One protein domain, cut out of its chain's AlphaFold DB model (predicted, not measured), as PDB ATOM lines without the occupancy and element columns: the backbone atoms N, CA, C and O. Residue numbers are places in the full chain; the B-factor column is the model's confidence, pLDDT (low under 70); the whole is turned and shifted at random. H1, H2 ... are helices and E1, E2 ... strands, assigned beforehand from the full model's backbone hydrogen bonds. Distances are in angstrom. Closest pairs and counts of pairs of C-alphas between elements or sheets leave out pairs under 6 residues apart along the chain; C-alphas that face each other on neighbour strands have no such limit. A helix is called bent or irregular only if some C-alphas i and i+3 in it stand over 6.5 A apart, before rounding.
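This is residues 8 to 160 of the 570 residues of the protein "Discoidin domain-containing protein" of Bacteroides finegoldii (UniProt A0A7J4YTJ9). One helix, H5, forms the middle of the domain and packs along one face of a small, twisted three-stranded sheet. H2 crosses one end of H5, short H4 packs on H5 away from the sheet, the longest helix, H3, runs past one side, and H1 reaches away from the body at the start. The printed part has 153 residues with five named helices followed by three named strands; the sheet, in the order E1, E2, E3, is antiparallel and forms a meander, each strand the antiparallel neighbour of the one before. The class is mixed, helices and strands, with 75 residues, under half, in named elements. The whole is compact, with a radius of gyration of the C-alphas of 15.1 A and spans of 45 by 38 by 28 A.

H1, residues 8 to 17, only grazes the sheet of E1, residues 111 to 115, E2, residues 125 to 131, and E3, residues 137 to 140, with its residues 16 to 17. H2, residues 32 to 43, touches residues 101 to 105 of H5, residues 92 to 105, about perpendicular at 85 degrees; the closest C-alphas, of Arg 36 and Ala 105, are 4.9 A apart. H2 is irregular, with C-alphas 38 and 41 7.6 A apart. Residues 42 to 43 of H2 touch H3, residues 51 to 68, about perpendicular at 83 degrees, closest at the C-alphas of Leu 43 and Ser 54, 5.3 A. H3 and H5 are near each other, with 9 pairs of C-alphas within 10 A. H4, residues 79 to 83, touches residues 94 to 98 of H5, closest at the C-alphas of Ile 80 and Trp 98, 5.9 A. H5 is on the sheet at a height over the sheet of 8.9 A, over E1 and E2, and runs along the strands, at 14 degrees to E2 on the local plane. The hairpin E1 and E2 has N 113 and O 127 within hydrogen-bond range at 3.0 A, and the hairpin E2 and E3 has N 138 and O 130 at 2.8 A. Every O i to N i+4 pair is within hydrogen-bond range in H3 and H5, against 4 of 6 in H1, 6 of 8 in H2 and 0 of 1 in H4, where 2 of 2 O i to N i+3 pairs are within range.

H1 begins at C-alpha 8, (31.282, -106.254, 7.044), and measures 14.7 A from first to last C-alpha; H2 measures 14.5 A. H3 measures 25.8 A and ends at C-alpha 68, (2.076, -96.998, 39.642). H4 has 5 residues, and H5 measures 19.7 A. E1 has 5 residues, E2 measures 20.1 A, and E3 ends at C-alpha 140, (13.416, -89.922, 19.664).

The two C-alphas farthest apart, of Ile 8 and Tyr 71, are 49.6 A apart. The printed part has no cut. The link from H1 to H2, residues 18 to 31, is long, and residues 141 to 160 hold no named element. The mean pLDDT of the printed part is 89.2; residues 8 to 12, 46 to 47 and 89 to 90 are under 70.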
ATOM      1  N   ILE A   8      30.292-107.268   6.625       35.66
ATOM      2  CA  ILE A   8      31.282-106.254   7.044       35.66
ATOM      3  C   ILE A   8      30.615-104.968   7.584       35.66
ATOM      4  O   ILE A   8      31.161-104.322   8.475       35.66
ATOM      5  N   ARG A   9      29.391-104.622   7.146       51.56
ATOM      6  CA  ARG A   9      28.629-103.478   7.699       51.56
ATOM      7  C   ARG A   9      27.952-103.805   9.035       51.56
ATOM      8  O   ARG A   9      27.781-102.908   9.855       51.56
ATOM      9  N   ILE A  10      27.625-105.077   9.287       57.44
ATOM     10  CA  ILE A  10      26.995-105.521  10.545       57.44
ATOM     11  C   ILE A  10      27.925-105.294  11.739       57.44
ATOM     12  O   ILE A  10      27.468-104.837  12.783       57.44
ATOM     13  N   LEU A  11      29.220-105.593  11.600       54.03
ATOM     14  CA  LEU A  11      30.189-105.478  12.694       54.03
ATOM     15  C   LEU A  11      30.403-104.020  13.120       54.03
ATOM     16  O   LEU A  11      30.309-103.723  14.307       54.03
ATOM     17  N   THR A  12      30.621-103.103  12.172       63.91
ATOM     18  CA  THR A  12      30.784-101.667  12.467       63.91
ATOM     19  C   THR A  12      29.511-101.061  13.054       63.91
ATOM     20  O   THR A  12      29.578-100.341  14.044       63.91
ATOM     21  N   PHE A  13      28.341-101.417  12.513       78.50
ATOM     22  CA  PHE A  13      27.058-100.996  13.073       78.50
ATOM     23  C   PHE A  13      26.869-101.515  14.507       78.50
ATOM     24  O   PHE A  13      26.545-100.755  15.416       78.50
ATOM     25  N   SER A  14      27.144-102.800  14.741       78.56
ATOM     26  CA  SER A  14      26.978-103.420  16.059       78.56
ATOM     27  C   SER A  14      27.901-102.800  17.109       78.56
ATOM     28  O   SER A  14      27.464-102.621  18.244       78.56
ATOM     29  N   LYS A  15      29.141-102.432  16.744       84.94
ATOM     30  CA  LYS A  15      30.121-101.802  17.651       84.94
ATOM     31  C   LYS A  15      29.626-100.502  18.282       84.94
ATOM     32  O   LYS A  15      29.967-100.246  19.427       84.94
ATOM     33  N   GLU A  16      28.800 -99.739  17.574       88.06
ATOM     34  CA  GLU A  16      28.280 -98.456  18.060       88.06
ATOM     35  C   GLU A  16      26.838 -98.558  18.577       88.06
ATOM     36  O   GLU A  16      26.468 -97.894  19.544       88.06
ATOM     37  N   PHE A  17      26.010 -99.404  17.962       91.38
ATOM     38  CA  PHE A  17      24.573 -99.422  18.238       91.38
ATOM     39  C   PHE A  17      24.132-100.497  19.232       91.38
ATOM     40  O   PHE A  17      23.036-100.383  19.774       91.38
ATOM     41  N   ILE A  18      24.929-101.545  19.470       91.25
ATOM     42  CA  ILE A  18      24.526-102.683  20.316       91.25
ATOM     43  C   ILE A  18      25.599-103.028  21.344       91.25
ATOM     44  O   ILE A  18      25.291-103.207  22.518       91.25
ATOM     45  N   LEU A  19      26.849-103.188  20.924       90.44
ATOM     46  CA  LEU A  19      27.930-103.722  21.750       90.44
ATOM     47  C   LEU A  19      28.433-102.813  22.883       90.44
ATOM     48  O   LEU A  19      28.911-103.400  23.857       90.44
ATOM     49  N   PRO A  20      28.318-101.465  22.849       89.88
ATOM     50  CA  PRO A  20      28.801-100.647  23.955       89.88
ATOM     51  C   PRO A  20      28.184-101.096  25.281       89.88
ATOM     52  O   PRO A  20      26.970-101.286  25.388       89.88
ATOM     53  N   TYR A  21      29.036-101.323  26.282       82.88
ATOM     54  CA  TYR A  21      28.615-101.816  27.599       82.88
ATOM     55  C   TYR A  21      28.069-100.705  28.507       82.88
ATOM     56  O   TYR A  21      27.429-101.005  29.511       82.88
ATOM     57  N   ARG A  22      28.329 -99.445  28.140       87.00
ATOM     58  CA  ARG A  22      27.808 -98.213  28.738       87.00
ATOM     59  C   ARG A  22      27.584 -97.179  27.634       87.00
ATOM     60  O   ARG A  22      28.137 -97.320  26.539       87.00
ATOM     61  N   THR A  23      26.780 -96.160  27.895       89.12
ATOM     62  CA  THR A  23      26.420 -95.132  26.914       89.12
ATOM     63  C   THR A  23      27.214 -93.846  27.107       89.12
ATOM     64  O   THR A  23      27.634 -93.244  26.120       89.12
ATOM     65  N   THR A  24      27.456 -93.425  28.349       89.06
ATOM     66  CA  THR A  24      28.257 -92.238  28.671       89.06
ATOM     67  C   THR A  24      29.254 -92.537  29.803       89.06
ATOM     68  O   THR A  24      30.100 -93.419  29.653       89.06
ATOM     69  N   ASN A  25      29.199 -91.801  30.913       85.44
ATOM     70  CA  ASN A  25      30.017 -91.954  32.115       85.44
ATOM     71  C   ASN A  25      29.184 -92.382  33.339       85.44
ATOM     72  O   ASN A  25      29.611 -92.171  34.469       85.44
ATOM     73  N   GLU A  26      28.007 -92.978  33.129       86.94
ATOM     74  CA  GLU A  26      27.182 -93.502  34.215       86.94
ATOM     75  C   GLU A  26      27.903 -94.582  35.016       86.94
ATOM     76  O   GLU A  26      28.665 -95.394  34.477       86.94
ATOM     77  N   TYR A  27      27.615 -94.612  36.318       82.81
ATOM     78  CA  TYR A  27      28.092 -95.671  37.187       82.81
ATOM     79  C   TYR A  27      27.491 -97.015  36.737       82.81
ATOM     80  O   TYR A  27      26.269 -97.099  36.562       82.81
ATOM     81  N   PRO A  28      28.298 -98.076  36.556       78.12
ATOM     82  CA  PRO A  28      27.828 -99.379  36.093       78.12
ATOM     83  C   PRO A  28      27.118-100.141  37.226       78.12
ATOM     84  O   PRO A  28      27.566-101.196  37.665       78.12
ATOM     85  N   LEU A  29      25.994 -99.597  37.704       80.94
ATOM     86  CA  LEU A  29      25.219-100.115  38.836       80.94
ATOM     87  C   LEU A  29      24.731-101.555  38.606       80.94
ATOM     88  O   LEU A  29      24.622-102.334  39.547       80.94
ATOM     89  N   MET A  30      24.431-101.909  37.353       85.69
ATOM     90  CA  MET A  30      23.956-103.235  36.965       85.69
ATOM     91  C   MET A  30      24.727-103.762  35.760       85.69
ATOM     92  O   MET A  30      25.008-103.037  34.806       85.69
ATOM     93  N   LYS A  31      24.995-105.069  35.759       90.19
ATOM     94  CA  LYS A  31      25.512-105.775  34.587       90.19
ATOM     95  C   LYS A  31      24.456-105.769  33.482       90.19
ATOM     96  O   LYS A  31      23.264-105.935  33.740       90.19
ATOM     97  N   ARG A  32      24.896-105.714  32.223       91.00
ATOM     98  CA  ARG A  32      24.017-105.801  31.042       91.00
ATOM     99  C   ARG A  32      23.071-107.008  31.077       91.00
ATOM    100  O   ARG A  32      21.928-106.895  30.653       91.00
ATOM    101  N   SER A  33      23.519-108.150  31.605       93.62
ATOM    102  CA  SER A  33      22.684-109.347  31.770       93.62
ATOM    103  C   SER A  33      21.564-109.171  32.802       93.62
ATOM    104  O   SER A  33      20.492-109.739  32.623       93.62
ATOM    105  N   GLN A  34      21.778-108.372  33.853       94.19
ATOM    106  CA  GLN A  34      20.740-108.029  34.830       94.19
ATOM    107  C   GLN A  34      19.709-107.088  34.202       94.19
ATOM    108  O   GLN A  34      18.517-107.368  34.288       94.19
ATOM    109  N   ILE A  35      20.164-106.055  33.481       93.25
ATOM    110  CA  ILE A  35      19.274-105.151  32.736       93.25
ATOM    111  C   ILE A  35      18.445-105.951  31.725       93.25
ATOM    112  O   ILE A  35      17.225-105.841  31.706       93.25
ATOM    113  N   ARG A  36      19.073-106.828  30.933       94.12
ATOM    114  CA  ARG A  36      18.356-107.679  29.974       94.12
ATOM    115  C   ARG A  36      17.259-108.505  30.644       94.12
ATOM    116  O   ARG A  36      16.141-108.505  30.147       94.12
ATOM    117  N   LYS A  37      17.544-109.165  31.772       94.81
ATOM    118  CA  LYS A  37      16.549-109.974  32.504       94.81
ATOM    119  C   LYS A  37      15.317-109.167  32.932       94.81
ATOM    120  O   LYS A  37      14.230-109.728  32.993       94.81
ATOM    121  N   MET A  38      15.472-107.871  33.209       92.69
ATOM    122  CA  MET A  38      14.349-106.998  33.573       92.69
ATOM    123  C   MET A  38      13.422-106.700  32.387       92.69
ATOM    124  O   MET A  38      12.224-106.529  32.587       92.69
ATOM    125  N   TYR A  39      13.963-106.640  31.165       93.31
ATOM    126  CA  TYR A  39      13.251-106.104  30.002       93.31
ATOM    127  C   TYR A  39      13.014-107.109  28.869       93.31
ATOM    128  O   TYR A  39      12.174-106.852  28.013       93.31
ATOM    129  N   GLU A  40      13.694-108.258  28.833       92.25
ATOM    130  CA  GLU A  40      13.617-109.182  27.692       92.25
ATOM    131  C   GLU A  40      12.205-109.713  27.438       92.25
ATOM    132  O   GLU A  40      11.791-109.793  26.291       92.25
ATOM    133  N   LYS A  41      11.414-109.970  28.485       90.06
ATOM    134  CA  LYS A  41      10.014-110.401  28.326       90.06
ATOM    135  C   LYS A  41       9.096-109.312  27.764       90.06
ATOM    136  O   LYS A  41       8.012-109.629  27.302       90.06
ATOM    137  N   ILE A  42       9.508-108.049  27.849       89.00
ATOM    138  CA  ILE A  42       8.731-106.888  27.397       89.00
ATOM    139  C   ILE A  42       9.164-106.488  25.984       89.00
ATOM    140  O   ILE A  42       8.335-106.117  25.164       89.00
ATOM    141  N   LEU A  43      10.471-106.543  25.713       89.56
ATOM    142  CA  LEU A  43      11.077-105.990  24.501       89.56
ATOM    143  C   LEU A  43      11.457-107.042  23.452       89.56
ATOM    144  O   LEU A  43      11.746-106.672  22.321       89.56
ATOM    145  N   LEU A  44      11.496-108.327  23.816       82.62
ATOM    146  CA  LEU A  44      11.810-109.446  22.915       82.62
ATOM    147  C   LEU A  44      10.639-110.426  22.771       82.62
ATOM    148  O   LEU A  44      10.853-111.604  22.481       82.62
ATOM    149  N   ASP A  45       9.409-109.955  22.983       77.94
ATOM    150  CA  ASP A  45       8.215-110.743  22.685       77.94
ATOM    151  C   ASP A  45       8.205-111.120  21.191       77.94
ATOM    152  O   ASP A  45       8.458-110.285  20.321       77.94
ATOM    153  N   SER A  46       7.926-112.392  20.890       63.22
ATOM    154  CA  SER A  46       7.849-112.930  19.526       63.22
ATOM    155  C   SER A  46       6.840-112.219  18.620       63.22
ATOM    156  O   SER A  46       6.938-112.342  17.400       63.22
ATOM    157  N   LEU A  47       5.886-111.486  19.200       68.94
ATOM    158  CA  LEU A  47       4.908-110.683  18.471       68.94
ATOM    159  C   LEU A  47       5.473-109.338  17.981       68.94
ATOM    160  O   LEU A  47       4.831-108.677  17.171       68.94
ATOM    161  N   LEU A  48       6.661-108.928  18.442       75.38
ATOM    162  CA  LEU A  48       7.317-107.691  18.016       75.38
ATOM    163  C   LEU A  48       8.137-107.943  16.747       75.38
ATOM    164  O   LEU A  48       9.136-108.664  16.762       75.38
ATOM    165  N   GLY A  49       7.723-107.329  15.639       77.75
ATOM    166  CA  GLY A  49       8.371-107.468  14.335       77.75
ATOM    167  C   GLY A  49       9.381-106.363  14.021       77.75
ATOM    168  O   GLY A  49      10.232-106.538  13.145       77.75
ATOM    169  N   THR A  50       9.307-105.224  14.715       88.81
ATOM    170  CA  THR A  50      10.078-104.015  14.400       88.81
ATOM    171  C   THR A  50      10.665-103.323  15.635       88.81
ATOM    172  O   THR A  50      10.197-103.458  16.769       88.81
ATOM    173  N   ILE A  51      11.698-102.506  15.402       91.69
ATOM    174  CA  ILE A  51      12.287-101.645  16.438       91.69
ATOM    175  C   ILE A  51      11.272-100.612  16.934       91.69
ATOM    176  O   ILE A  51      11.227-100.340  18.129       91.69
ATOM    177  N   HIS A  52      10.436-100.082  16.038       93.00
ATOM    178  CA  HIS A  52       9.376 -99.149  16.404       93.00
ATOM    179  C   HIS A  52       8.422 -99.763  17.437       93.00
ATOM    180  O   HIS A  52       8.150 -99.140  18.459       93.00
ATOM    181  N   GLU A  53       7.951-100.994  17.222       93.06
ATOM    182  CA  GLU A  53       7.093-101.687  18.194       93.06
ATOM    183  C   GLU A  53       7.823-101.916  19.520       93.06
ATOM    184  O   GLU A  53       7.265-101.662  20.582       93.06
ATOM    185  N   SER A  54       9.097-102.312  19.474       93.75
ATOM    186  CA  SER A  54       9.895-102.520  20.690       93.75
ATOM    187  C   SER A  54      10.043-101.232  21.515       93.75
ATOM    188  O   SER A  54       9.900-101.250  22.737       93.75
ATOM    189  N   VAL A  55      10.295-100.094  20.858       94.88
ATOM    190  CA  VAL A  55      10.374 -98.779  21.512       94.88
ATOM    191  C   VAL A  55       8.996 -98.324  22.012       94.88
ATOM    192  O   VAL A  55       8.916 -97.728  23.088       94.88
ATOM    193  N   GLU A  56       7.910 -98.658  21.309       95.25
ATOM    194  CA  GLU A  56       6.543 -98.359  21.757       95.25
ATOM    195  C   GLU A  56       6.211 -99.086  23.061       95.25
ATOM    196  O   GLU A  56       5.741 -98.478  24.023       95.25
ATOM    197  N   TRP A  57       6.521-100.380  23.131       93.94
ATOM    198  CA  TRP A  57       6.324-101.170  24.343       93.94
ATOM    199  C   TRP A  57       7.216-100.709  25.489       93.94
ATOM    200  O   TRP A  57       6.755-100.661  26.631       93.94
ATOM    201  N   TYR A  58       8.455-100.303  25.199       95.25
ATOM    202  CA  TYR A  58       9.331 -99.684  26.190       95.25
ATOM    203  C   TYR A  58       8.720 -98.400  26.774       95.25
ATOM    204  O   TYR A  58       8.646 -98.265  27.999       95.25
ATOM    205  N   LYS A  59       8.230 -97.496  25.914       94.81
ATOM    206  CA  LYS A  59       7.534 -96.257  26.302       94.81
ATOM    207  C   LYS A  59       6.334 -96.559  27.200       94.81
ATOM    208  O   LYS A  59       6.268 -96.070  28.327       94.81
ATOM    209  N   ILE A  60       5.437 -97.439  26.749       94.69
ATOM    210  CA  ILE A  60       4.233 -97.837  27.495       94.69
ATOM    211  C   ILE A  60       4.593 -98.459  28.849       94.69
ATOM    212  O   ILE A  60       3.949 -98.162  29.857       94.69
ATOM    213  N   TYR A  61       5.600 -99.334  28.892       94.75
ATOM    214  CA  TYR A  61       6.029 -99.990  30.124       94.75
ATOM    215  C   TYR A  61       6.548 -98.981  31.150       94.75
ATOM    216  O   TYR A  61       6.070 -98.961  32.286       94.75
ATOM    217  N   VAL A  62       7.466 -98.101  30.741       94.38
ATOM    218  CA  VAL A  62       8.008 -97.046  31.608       94.38
ATOM    219  C   VAL A  62       6.893 -96.125  32.108       94.38
ATOM    220  O   VAL A  62       6.819 -95.846  33.307       94.38
ATOM    221  N   ASP A  63       5.977 -95.701  31.237       93.44
ATOM    222  CA  ASP A  63       4.861 -94.843  31.636       93.44
ATOM    223  C   ASP A  63       3.922 -95.530  32.644       93.44
ATOM    224  O   ASP A  63       3.497 -94.900  33.617       93.44
ATOM    225  N   LYS A  64       3.661 -96.836  32.494       94.56
ATOM    226  CA  LYS A  64       2.904 -97.624  33.484       94.56
ATOM    227  C   LYS A  64       3.635 -97.731  34.821       94.56
ATOM    228  O   LYS A  64       3.003 -97.555  35.863       94.56
ATOM    229  N   CYS A  65       4.948 -97.970  34.819       94.00
ATOM    230  CA  CYS A  65       5.746 -97.976  36.048       94.00
ATOM    231  C   CYS A  65       5.649 -96.633  36.781       94.00
ATOM    232  O   CYS A  65       5.394 -96.601  37.985       94.00
ATOM    233  N   ARG A  66       5.760 -95.518  36.051       92.88
ATOM    234  CA  ARG A  66       5.616 -94.170  36.623       92.88
ATOM    235  C   ARG A  66       4.227 -93.910  37.174       92.88
ATOM    236  O   ARG A  66       4.098 -93.289  38.225       92.88
ATOM    237  N   TRP A  67       3.195 -94.380  36.479       93.06
ATOM    238  CA  TRP A  67       1.817 -94.261  36.936       93.06
ATOM    239  C   TRP A  67       1.583 -95.012  38.253       93.06
ATOM    240  O   TRP A  67       0.985 -94.447  39.170       93.06
ATOM    241  N   LEU A  68       2.118 -96.233  38.388       95.31
ATOM    242  CA  LEU A  68       2.076 -96.998  39.642       95.31
ATOM    243  C   LEU A  68       2.804 -96.267  40.779       95.31
ATOM    244  O   LEU A  68       2.328 -96.246  41.911       95.31
ATOM    245  N   ASN A  69       3.917 -95.599  40.467       94.00
ATOM    246  CA  ASN A  69       4.738 -94.867  41.431       94.00
ATOM    247  C   ASN A  69       4.413 -93.367  41.519       94.00
ATOM    248  O   ASN A  69       5.229 -92.593  42.017       94.00
ATOM    249  N   LYS A  70       3.232 -92.914  41.071       92.06
ATOM    250  CA  LYS A  70       2.919 -91.476  40.933       92.06
ATOM    251  C   LYS A  70       3.021 -90.651  42.226       92.06
ATOM    252  O   LYS A  70       3.128 -89.430  42.156       92.06
ATOM    253  N   TYR A  71       2.958 -91.299  43.390       91.75
ATOM    254  CA  TYR A  71       3.068 -90.652  44.701       91.75
ATOM    255  C   TYR A  71       4.506 -90.570  45.230       91.75
ATOM    256  O   TYR A  71       4.754 -89.864  46.207       91.75
ATOM    257  N   VAL A  72       5.455 -91.261  44.591       91.19
ATOM    258  CA  VAL A  72       6.877 -91.165  44.923       91.19
ATOM    259  C   VAL A  72       7.384 -89.786  44.514       91.19
ATOM    260  O   VAL A  72       7.132 -89.319  43.404       91.19
ATOM    261  N   LYS A  73       8.115 -89.128  45.417       89.44
ATOM    262  CA  LYS A  73       8.737 -87.819  45.183       89.44
ATOM    263  C   LYS A  73      10.256 -87.959  45.302       89.44
ATOM    264  O   LYS A  73      10.777 -87.781  46.406       89.44
ATOM    265  N   PRO A  74      10.963 -88.311  44.212       87.94
ATOM    266  CA  PRO A  74      12.413 -88.448  44.244       87.94
ATOM    267  C   PRO A  74      13.075 -87.145  44.693       87.94
ATOM    268  O   PRO A  74      12.662 -86.055  44.284       87.94
ATOM    269  N   LYS A  75      14.091 -87.263  45.550       89.38
ATOM    270  CA  LYS A  75      14.911 -86.132  46.012       89.38
ATOM    271  C   LYS A  75      16.257 -86.042  45.294       89.38
ATOM    272  O   LYS A  75      16.889 -84.993  45.360       89.38
ATOM    273  N   GLU A  76      16.648 -87.105  44.601       88.81
ATOM    274  CA  GLU A  76      17.893 -87.246  43.850       88.81
ATOM    275  C   GLU A  76      17.718 -88.281  42.726       88.81
ATOM    276  O   GLU A  76      16.689 -88.962  42.665       88.81
ATOM    277  N   HIS A  77      18.714 -88.380  41.843       87.19
ATOM    278  CA  HIS A  77      18.763 -89.408  40.803       87.19
ATOM    279  C   HIS A  77      19.091 -90.778  41.401       87.19
ATOM    280  O   HIS A  77      20.094 -90.932  42.094       87.19
ATOM    281  N   MET A  78      18.291 -91.790  41.073       87.56
ATOM    282  CA  MET A  78      18.427 -93.166  41.569       87.56
ATOM    283  C   MET A  78      18.974 -94.121  40.494       87.56
ATOM    284  O   MET A  78      18.760 -95.333  40.536       87.56
ATOM    285  N   GLY A  79      19.664 -93.586  39.483       87.44
ATOM    286  CA  GLY A  79      20.196 -94.378  38.375       87.44
ATOM    287  C   GLY A  79      19.073 -94.964  37.517       87.44
ATOM    288  O   GLY A  79      18.130 -94.264  37.157       87.44
ATOM    289  N   ILE A  80      19.148 -96.255  37.180       89.12
ATOM    290  CA  ILE A  80      18.153 -96.901  36.303       89.12
ATOM    291  C   ILE A  80      16.724 -96.839  36.868       89.12
ATOM    292  O   ILE A  80      15.761 -96.881  36.104       89.12
ATOM    293  N   TYR A  81      16.572 -96.698  38.190       90.50
ATOM    294  CA  TYR A  81      15.266 -96.600  38.838       90.50
ATOM    295  C   TYR A  81      14.529 -95.288  38.530       90.50
ATOM    296  O   TYR A  81      13.304 -95.256  38.658       90.50
ATOM    297  N   ASP A  82      15.215 -94.257  38.018       89.94
ATOM    298  CA  ASP A  82      14.584 -93.025  37.510       89.94
ATOM    299  C   ASP A  82      13.617 -93.308  36.335       89.94
ATOM    300  O   ASP A  82      12.701 -92.531  36.041       89.94
ATOM    301  N   LEU A  83      13.763 -94.463  35.668       91.44
ATOM    302  CA  LEU A  83      12.810 -94.928  34.659       91.44
ATOM    303  C   LEU A  83      11.458 -95.337  35.263       91.44
ATOM    304  O   LEU A  83      10.453 -95.277  34.566       91.44
ATOM    305  N   PHE A  84      11.392 -95.730  36.536       92.19
ATOM    306  CA  PHE A  84      10.176 -96.295  37.138       92.19
ATOM    307  C   PHE A  84       9.386 -95.314  38.000       92.19
ATOM    308  O   PHE A  84       8.244 -95.601  38.353       92.19
ATOM    309  N   VAL A  85       9.969 -94.165  38.332       91.62
ATOM    310  CA  VAL A  85       9.370 -93.152  39.210       91.62
ATOM    311  C   VAL A  85       9.074 -91.855  38.444       91.62
ATOM    312  O   VAL A  85       9.610 -91.641  37.348       91.62
ATOM    313  N   PRO A  86       8.207 -90.971  38.975       87.50
ATOM    314  CA  PRO A  86       8.033 -89.630  38.428       87.50
ATOM    315  C   PRO A  86       9.381 -88.926  38.259       87.50
ATOM    316  O   PRO A  86      10.234 -89.004  39.139       87.50
ATOM    317  N   ARG A  87       9.571 -88.254  37.118       81.06
ATOM    318  CA  ARG A  87      10.864 -87.676  36.723       81.06
ATOM    319  C   ARG A  87      11.409 -86.754  37.813       81.06
ATOM    320  O   ARG A  87      10.733 -85.797  38.203       81.06
ATOM    321  N   PHE A  88      12.642 -87.011  38.244       75.50
ATOM    322  CA  PHE A  88      13.404 -86.038  39.015       75.50
ATOM    323  C   PHE A  88      13.803 -84.861  38.099       75.50
ATOM    324  O   PHE A  88      13.698 -84.946  36.878       75.50
ATOM    325  N   LYS A  89      14.151 -83.698  38.651       69.31
ATOM    326  CA  LYS A  89      14.368 -82.454  37.876       69.31
ATOM    327  C   LYS A  89      15.368 -82.648  36.712       69.31
ATOM    328  O   LYS A  89      16.375 -83.309  36.893       69.31
ATOM    329  N   MET A  90      15.120 -82.010  35.554       63.97
ATOM    330  CA  MET A  90      16.035 -81.941  34.385       63.97
ATOM    331  C   MET A  90      16.781 -83.254  34.044       63.97
ATOM    332  O   MET A  90      18.000 -83.302  33.953       63.97
ATOM    333  N   ASP A  91      16.016 -84.310  33.778       78.00
ATOM    334  CA  ASP A  91      16.507 -85.695  33.718       78.00
ATOM    335  C   ASP A  91      16.854 -86.224  32.308       78.00
ATOM    336  O   ASP A  91      17.065 -87.417  32.106       78.00
ATOM    337  N   CYS A  92      16.858 -85.380  31.268       85.50
ATOM    338  CA  CYS A  92      16.928 -85.880  29.884       85.50
ATOM    339  C   CYS A  92      18.224 -86.648  29.566       85.50
ATOM    340  O   CYS A  92      18.179 -87.607  28.794       85.50
ATOM    341  N   HIS A  93      19.349 -86.281  30.191       90.50
ATOM    342  CA  HIS A  93      20.612 -87.016  30.081       90.50
ATOM    343  C   HIS A  93      20.482 -88.451  30.605       90.50
ATOM    344  O   HIS A  93      20.695 -89.399  29.848       90.50
ATOM    345  N   ASN A  94      20.096 -88.609  31.875       89.44
ATOM    346  CA  ASN A  94      20.017 -89.915  32.529       89.44
ATOM    347  C   ASN A  94      18.940 -90.791  31.889       89.44
ATOM    348  O   ASN A  94      19.173 -91.976  31.673       89.44
ATOM    349  N   MET A  95      17.796 -90.209  31.513       91.12
ATOM    350  CA  MET A  95      16.741 -90.924  30.789       91.12
ATOM    351  C   MET A  95      17.246 -91.498  29.477       91.12
ATOM    352  O   MET A  95      17.150 -92.702  29.263       91.12
ATOM    353  N   THR A  96      17.863 -90.667  28.639       94.00
ATOM    354  CA  THR A  96      18.416 -91.118  27.357       94.00
ATOM    355  C   THR A  96      19.478 -92.194  27.558       94.00
ATOM    356  O   THR A  96      19.507 -93.196  26.847       94.00
ATOM    357  N   ASN A  97      20.344 -91.995  28.548       93.38
ATOM    358  CA  ASN A  97      21.428 -92.900  28.877       93.38
ATOM    359  C   ASN A  97      20.914 -94.294  29.287       93.38
ATOM    360  O   ASN A  97      21.240 -95.298  28.647       93.38
ATOM    361  N   TRP A  98      20.033 -94.361  30.289       93.69
ATOM    362  CA  TRP A  98      19.462 -95.630  30.737       93.69
ATOM    363  C   TRP A  98      18.574 -96.275  29.679       93.69
ATOM    364  O   TRP A  98      18.647 -97.489  29.506       93.69
ATOM    365  N   SER A  99      17.801 -95.497  28.918       95.25
ATOM    366  CA  SER A  99      17.044 -96.021  27.780       95.25
ATOM    367  C   SER A  99      17.957 -96.650  26.726       95.25
ATOM    368  O   SER A  99      17.693 -97.770  26.297       95.25
ATOM    369  N   CYS A 100      19.068 -96.002  26.359       95.25
ATOM    370  CA  CYS A 100      20.067 -96.587  25.459       95.25
ATOM    371  C   CYS A 100      20.617 -97.912  26.012       95.25
ATOM    372  O   CYS A 100      20.660 -98.907  25.288       95.25
ATOM    373  N   ASN A 101      20.992 -97.954  27.295       94.19
ATOM    374  CA  ASN A 101      21.515 -99.164  27.934       94.19
ATOM    375  C   ASN A 101      20.483-100.305  27.972       94.19
ATOM    376  O   ASN A 101      20.837-101.449  27.687       94.19
ATOM    377  N   VAL A 102      19.213-100.008  28.272       94.88
ATOM    378  CA  VAL A 102      18.111-100.984  28.276       94.88
ATOM    379  C   VAL A 102      17.884-101.567  26.884       94.88
ATOM    380  O   VAL A 102      17.915-102.787  26.716       94.88
ATOM    381  N   LEU A 103      17.722-100.709  25.873       95.06
ATOM    382  CA  LEU A 103      17.485-101.142  24.496       95.06
ATOM    383  C   LEU A 103      18.646-102.009  23.989       95.06
ATOM    384  O   LEU A 103      18.431-103.132  23.528       95.06
ATOM    385  N   ARG A 104      19.893-101.560  24.192       94.12
ATOM    386  CA  ARG A 104      21.092-102.333  23.839       94.12
ATOM    387  C   ARG A 104      21.163-103.659  24.589       94.12
ATOM    388  O   ARG A 104      21.523-104.671  23.988       94.12
ATOM    389  N   ALA A 105      20.824-103.705  25.881       93.31
ATOM    390  CA  ALA A 105      20.817-104.947  26.661       93.31
ATOM    391  C   ALA A 105      19.884-106.010  26.056       93.31
ATOM    392  O   ALA A 105      20.229-107.194  26.062       93.31
ATOM    393  N   CYS A 106      18.776-105.576  25.456       93.00
ATOM    394  CA  CYS A 106      17.836-106.413  24.711       93.00
ATOM    395  C   CYS A 106      18.202-106.594  23.227       93.00
ATOM    396  O   CYS A 106      17.435-107.184  22.485       93.00
ATOM    397  N   GLY A 107      19.368-106.138  22.765       90.75
ATOM    398  CA  GLY A 107      19.790-106.288  21.367       90.75
ATOM    399  C   GLY A 107      19.108-105.326  20.391       90.75
ATOM    400  O   GLY A 107      19.290-105.465  19.184       90.75
ATOM    401  N   ILE A 108      18.365-104.338  20.895       92.56
ATOM    402  CA  ILE A 108      17.747-103.290  20.086       92.56
ATOM    403  C   ILE A 108      18.810-102.216  19.803       92.56
ATOM    404  O   ILE A 108      19.388-101.671  20.749       92.56
ATOM    405  N   PRO A 109      19.101-101.903  18.526       93.94
ATOM    406  CA  PRO A 109      20.107-100.909  18.178       93.94
ATOM    407  C   PRO A 109      19.713 -99.517  18.684       93.94
ATOM    408  O   PRO A 109      18.665 -98.997  18.301       93.94
ATOM    409  N   ALA A 110      20.559 -98.893  19.497       95.62
ATOM    410  CA  ALA A 110      20.341 -97.542  20.003       95.62
ATOM    411  C   ALA A 110      21.662 -96.768  20.108       95.62
ATOM    412  O   ALA A 110      22.700 -97.343  20.438       95.62
ATOM    413  N   VAL A 111      21.635 -95.461  19.851       95.88
ATOM    414  CA  VAL A 111      22.762 -94.542  20.092       95.88
ATOM    415  C   VAL A 111      22.311 -93.272  20.788       95.88
ATOM    416  O   VAL A 111      21.172 -92.841  20.637       95.88
ATOM    417  N   TYR A 112      23.245 -92.672  21.516       96.88
ATOM    418  CA  TYR A 112      23.050 -91.442  22.261       96.88
ATOM    419  C   TYR A 112      23.524 -90.249  21.441       96.88
ATOM    420  O   TYR A 112      24.696 -90.176  21.053       96.88
ATOM    421  N   GLU A 113      22.625 -89.301  21.214       97.62
ATOM    422  CA  GLU A 113      22.931 -88.031  20.564       97.62
ATOM    423  C   GLU A 113      22.472 -86.851  21.401       97.62
ATOM    424  O   GLU A 113      21.634 -86.975  22.297       97.62
ATOM    425  N   PHE A 114      23.077 -85.699  21.130       97.19
ATOM    426  CA  PHE A 114      22.779 -84.483  21.854       97.19
ATOM    427  C   PHE A 114      23.051 -83.231  21.047       97.19
ATOM    428  O   PHE A 114      23.899 -83.215  20.155       97.19
ATOM    429  N   THR A 115      22.370 -82.155  21.429       97.00
ATOM    430  CA  THR A 115      22.714 -80.807  20.987       97.00
ATOM    431  C   THR A 115      23.364 -80.046  22.141       97.00
ATOM    432  O   THR A 115      22.805 -80.040  23.246       97.00
ATOM    433  N   PRO A 116      24.534 -79.404  21.939       95.81
ATOM    434  CA  PRO A 116      25.118 -78.532  22.956       95.81
ATOM    435  C   PRO A 116      24.213 -77.338  23.260       95.81
ATOM    436  O   PRO A 116      24.244 -76.806  24.368       95.81
ATOM    437  N   LYS A 117      23.407 -76.926  22.273       94.06
ATOM    438  CA  LYS A 117      22.481 -75.813  22.388       94.06
ATOM    439  C   LYS A 117      21.397 -75.860  21.316       94.06
ATOM    440  O   LYS A 117      21.683 -75.965  20.125       94.06
ATOM    441  N   TRP A 118      20.149 -75.710  21.748       93.06
ATOM    442  CA  TRP A 118      19.030 -75.454  20.845       93.06
ATOM    443  C   TRP A 118      19.153 -74.104  20.139       93.06
ATOM    444  O   TRP A 118      19.637 -73.127  20.714       93.06
ATOM    445  N   LEU A 119      18.605 -74.028  18.927       90.19
ATOM    446  CA  LEU A 119      18.529 -72.780  18.173       90.19
ATOM    447  C   LEU A 119      17.673 -71.711  18.870       90.19
ATOM    448  O   LEU A 119      17.967 -70.526  18.778       90.19
ATOM    449  N   ASP A 120      16.620 -72.123  19.575       85.31
ATOM    450  CA  ASP A 120      15.604 -71.224  20.123       85.31
ATOM    451  C   ASP A 120      15.648 -71.085  21.652       85.31
ATOM    452  O   ASP A 120      14.878 -70.301  22.197       85.31
ATOM    453  N   ARG A 121      16.499 -71.814  22.385       86.62
ATOM    454  CA  ARG A 121      16.531 -71.769  23.862       86.62
ATOM    455  C   ARG A 121      17.906 -72.096  24.448       86.62
ATOM    456  O   ARG A 121      18.748 -72.723  23.805       86.62
ATOM    457  N   ASP A 122      18.115 -71.706  25.700       88.69
ATOM    458  CA  ASP A 122      19.379 -71.888  26.425       88.69
ATOM    459  C   ASP A 122      19.413 -73.197  27.205       88.69
ATOM    460  O   ASP A 122      19.430 -73.225  28.436       88.69
ATOM    461  N   SER A 123      19.398 -74.311  26.480       88.94
ATOM    462  CA  SER A 123      19.567 -75.621  27.098       88.94
ATOM    463  C   SER A 123      20.231 -76.633  26.172       88.94
ATOM    464  O   SER A 123      20.167 -76.530  24.945       88.94
ATOM    465  N   LYS A 124      20.854 -77.630  26.802       92.00
ATOM    466  CA  LYS A 124      21.260 -78.894  26.183       92.00
ATOM    467  C   LYS A 124      20.053 -79.830  26.116       92.00
ATOM    468  O   LYS A 124      19.123 -79.716  26.918       92.00
ATOM    469  N   HIS A 125      20.075 -80.773  25.183       94.38
ATOM    470  CA  HIS A 125      19.126 -81.889  25.161       94.38
ATOM    471  C   HIS A 125      19.769 -83.136  24.591       94.38
ATOM    472  O   HIS A 125      20.709 -83.047  23.802       94.38
ATOM    473  N   TYR A 126      19.233 -84.278  25.002       95.38
ATOM    474  CA  TYR A 126      19.779 -85.604  24.771       95.38
ATOM    475  C   TYR A 126      18.649 -86.521  24.317       95.38
ATOM    476  O   TYR A 126      17.527 -86.400  24.817       95.38
ATOM    477  N   TRP A 127      18.926 -87.395  23.355       97.38
ATOM    478  CA  TRP A 127      17.934 -88.318  22.814       97.38
ATOM    479  C   TRP A 127      18.572 -89.596  22.268       97.38
ATOM    480  O   TRP A 127      19.780 -89.675  22.017       97.38
ATOM    481  N   CYS A 128      17.735 -90.618  22.108       97.56
ATOM    482  CA  CYS A 128      18.119 -91.881  21.504       97.56
ATOM    483  C   CYS A 128      17.954 -91.795  19.988       97.56
ATOM    484  O   CYS A 128      17.106 -91.060  19.483       97.56
ATOM    485  N   ASN A 129      18.712 -92.600  19.252       97.50
ATOM    486  CA  ASN A 129      18.375 -92.921  17.874       97.50
ATOM    487  C   ASN A 129      18.429 -94.417  17.609       97.50
ATOM    488  O   ASN A 129      19.332 -95.097  18.094       97.50
ATOM    489  N   SER A 130      17.540 -94.887  16.741       96.12
ATOM    490  CA  SER A 130      17.467 -96.279  16.296       96.12
ATOM    491  C   SER A 130      17.054 -96.342  14.827       96.12
ATOM    492  O   SER A 130      16.382 -95.422  14.361       96.12
ATOM    493  N   PRO A 131      17.450 -97.378  14.068       94.75
ATOM    494  CA  PRO A 131      17.001 -97.525  12.692       94.75
ATOM    495  C   PRO A 131      15.506 -97.852  12.625       94.75
ATOM    496  O   PRO A 131      14.996 -98.640  13.424       94.75
ATOM    497  N   ASP A 132      14.819 -97.259  11.655       91.69
ATOM    498  CA  ASP A 132      13.475 -97.660  11.249       91.69
ATOM    499  C   ASP A 132      13.504 -98.926  10.369       91.69
ATOM    500  O   ASP A 132      14.554 -99.537  10.141       91.69
ATOM    501  N   SER A 133      12.342 -99.344   9.864       89.44
ATOM    502  CA  SER A 133      12.209-100.521   8.995       89.44
ATOM    503  C   SER A 133      12.925-100.386   7.645       89.44
ATOM    504  O   SER A 133      13.205-101.398   7.007       89.44
ATOM    505  N   THR A 134      13.258 -99.164   7.220       90.12
ATOM    506  CA  THR A 134      14.051 -98.888   6.010       90.12
ATOM    507  C   THR A 134      15.555 -98.856   6.296       90.12
ATOM    508  O   THR A 134      16.372 -98.784   5.378       90.12
ATOM    509  N   GLY A 135      15.941 -98.948   7.572       90.19
ATOM    510  CA  GLY A 135      17.321 -98.872   8.032       90.19
ATOM    511  C   GLY A 135      17.821 -97.444   8.244       90.19
ATOM    512  O   GLY A 135      18.992 -97.275   8.593       90.19
ATOM    513  N   ILE A 136      16.983 -96.418   8.067       93.94
ATOM    514  CA  ILE A 136      17.351 -95.029   8.348       93.94
ATOM    515  C   ILE A 136      17.292 -94.786   9.852       93.94
ATOM    516  O   ILE A 136      16.335 -95.150  10.525       93.94
ATOM    517  N   ILE A 137      18.345 -94.186  10.399       96.12
ATOM    518  CA  ILE A 137      18.466 -93.912  11.827       96.12
ATOM    519  C   ILE A 137      17.555 -92.727  12.167       96.12
ATOM    520  O   ILE A 137      17.748 -91.630  11.642       96.12
ATOM    521  N   GLN A 138      16.608 -92.936  13.079       96.94
ATOM    522  CA  GLN A 138      15.616 -91.948  13.492       96.94
ATOM    523  C   GLN A 138      15.793 -91.541  14.963       96.94
ATOM    524  O   GLN A 138      15.991 -92.421  15.808       96.94
ATOM    525  N   PRO A 139      15.703 -90.238  15.291       97.69
ATOM    526  CA  PRO A 139      15.795 -89.741  16.659       97.69
ATOM    527  C   PRO A 139      14.474 -89.868  17.421       97.69
ATOM    528  O   PRO A 139      13.401 -89.833  16.818       97.69
ATOM    529  N   TYR A 140      14.558 -89.980  18.749       97.06
ATOM    530  CA  TYR A 140      13.416 -89.922  19.664       97.06
ATOM    531  C   TYR A 140      13.843 -89.662  21.114       97.06
ATOM    532  O   TYR A 140      14.818 -90.236  21.614       97.06
ATOM    533  N   THR A 141      13.084 -88.827  21.831       94.62
ATOM    534  CA  THR A 141      13.312 -88.574  23.265       94.62
ATOM    535  C   THR A 141      12.749 -89.711  24.129       94.62
ATOM    536  O   THR A 141      11.644 -89.641  24.673       94.62
ATOM    537  N   ALA A 142      13.527 -90.782  24.282       91.94
ATOM    538  CA  ALA A 142      13.195 -91.888  25.174       91.94
ATOM    539  C   ALA A 142      13.180 -91.462  26.664       91.94
ATOM    540  O   ALA A 142      13.882 -90.527  27.058       91.94
ATOM    541  N   PRO A 143      12.388 -92.127  27.522       92.19
ATOM    542  CA  PRO A 143      11.376 -93.133  27.197       92.19
ATOM    543  C   PRO A 143      10.038 -92.518  26.751       92.19
ATOM    544  O   PRO A 143       9.093 -93.257  26.546       92.19
ATOM    545  N   GLY A 144       9.917 -91.187  26.664       91.12
ATOM    546  CA  GLY A 144       8.626 -90.512  26.468       91.12
ATOM    547  C   GLY A 144       8.116 -90.471  25.027       91.12
ATOM    548  O   GLY A 144       6.962 -90.112  24.816       91.12
ATOM    549  N   ASN A 145       8.962 -90.800  24.054       95.31
ATOM    550  CA  ASN A 145       8.649 -90.747  22.635       95.31
ATOM    551  C   ASN A 145       9.210 -91.959  21.897       95.31
ATOM    552  O   ASN A 145      10.256 -92.494  22.267       95.31
ATOM    553  N   ASN A 146       8.514 -92.345  20.834       96.25
ATOM    554  CA  ASN A 146       8.979 -93.283  19.821       96.25
ATOM    555  C   ASN A 146       9.654 -92.541  18.653       96.25
ATOM    556  O   ASN A 146       9.649 -91.307  18.603       96.25
ATOM    557  N   LEU A 147      10.249 -93.295  17.725       95.38
ATOM    558  CA  LEU A 147      10.972 -92.818  16.548       95.38
ATOM    559  C   LEU A 147      10.196 -91.684  15.853       95.38
ATOM    560  O   LEU A 147       9.079 -91.875  15.380       95.38
ATOM    561  N   ARG A 148      10.819 -90.502  15.782       94.62
ATOM    562  CA  ARG A 148      10.314 -89.247  15.194       94.62
ATOM    563  C   ARG A 148       9.064 -88.613  15.818       94.62
ATOM    564  O   ARG A 148       8.660 -87.559  15.329       94.62
ATOM    565  N   GLU A 149       8.477 -89.143  16.890       95.75
ATOM    566  CA  GLU A 149       7.245 -88.565  17.465       95.75
ATOM    567  C   GLU A 149       7.407 -87.104  17.923       95.75
ATOM    568  O   GLU A 149       6.465 -86.312  17.866       95.75
ATOM    569  N   ASP A 150       8.606 -86.716  18.362       93.19
ATOM    570  CA  ASP A 150       8.934 -85.364  18.810       93.19
ATOM    571  C   ASP A 150       9.773 -84.564  17.800       93.19
ATOM    572  O   ASP A 150      10.250 -83.469  18.113       93.19
ATOM    573  N   TRP A 151       9.910 -85.060  16.565       93.25
ATOM    574  CA  TRP A 151      10.639 -84.377  15.496       93.25
ATOM    575  C   TRP A 151      10.076 -82.977  15.239       93.25
ATOM    576  O   TRP A 151      10.790 -81.983  15.377       93.25
ATOM    577  N   ASP A 152       8.780 -82.890  14.926       88.00
ATOM    578  CA  ASP A 152       8.139 -81.633  14.536       88.00
ATOM    579  C   ASP A 152       7.937 -80.650  15.679       88.00
ATOM    580  O   ASP A 152       7.862 -79.439  15.453       88.00
ATOM    581  N   SER A 153       7.858 -81.161  16.903       84.88
ATOM    582  CA  SER A 153       7.650 -80.338  18.087       84.88
ATOM    583  C   SER A 153       8.960 -79.868  18.719       84.88
ATOM    584  O   SER A 153       8.959 -78.819  19.370       84.88
ATOM    585  N   ASN A 154      10.062 -80.604  18.523       87.56
ATOM    586  CA  ASN A 154      11.293 -80.397  19.276       87.56
ATOM    587  C   ASN A 154      12.576 -80.654  18.461       87.56
ATOM    588  O   ASN A 154      13.271 -79.698  18.117       87.56
ATOM    589  N   ILE A 155      12.892 -81.913  18.126       93.56
ATOM    590  CA  ILE A 155      14.248 -82.324  17.704       93.56
ATOM    591  C   ILE A 155      14.724 -81.627  16.422       93.56
ATOM    592  O   ILE A 155      15.907 -81.306  16.320       93.56
ATOM    593  N   LYS A 156      13.831 -81.295  15.482       91.62
ATOM    594  CA  LYS A 156      14.214 -80.615  14.228       91.62
ATOM    595  C   LYS A 156      14.829 -79.221  14.407       91.62
ATOM    596  O   LYS A 156      15.329 -78.643  13.453       91.62
ATOM    597  N   TYR A 157      14.762 -78.668  15.617       90.94
ATOM    598  CA  TYR A 157      15.257 -77.334  15.959       90.94
ATOM    599  C   TYR A 157      16.551 -77.353  16.782       90.94
ATOM    600  O   TYR A 157      16.932 -76.335  17.368       90.94
ATOM    601  N   CYS A 158      17.206 -78.511  16.876       94.69
ATOM    602  CA  CYS A 158      18.546 -78.622  17.449       94.69
ATOM    603  C   CYS A 158      19.540 -77.744  16.674       94.69
ATOM    604  O   CYS A 158      19.323 -77.463  15.500       94.69
ATOM    605  N   GLY A 159      20.608 -77.283  17.326       95.12
ATOM    606  CA  GLY A 159      21.707 -76.602  16.639       95.12
ATOM    607  C   GLY A 159      22.645 -77.620  15.989       95.12
ATOM    608  O   GLY A 159      22.226 -78.471  15.204       95.12
ATOM    609  N   LYS A 160      23.924 -77.580  16.371       97.75
ATOM    610  CA  LYS A 160      24.862 -78.681  16.104       97.75
ATOM    611  C   LYS A 160      24.432 -79.937  16.869       97.75
ATOM    612  O   LYS A 160      23.888 -79.834  17.977       97.75
TER     613      LYS A 160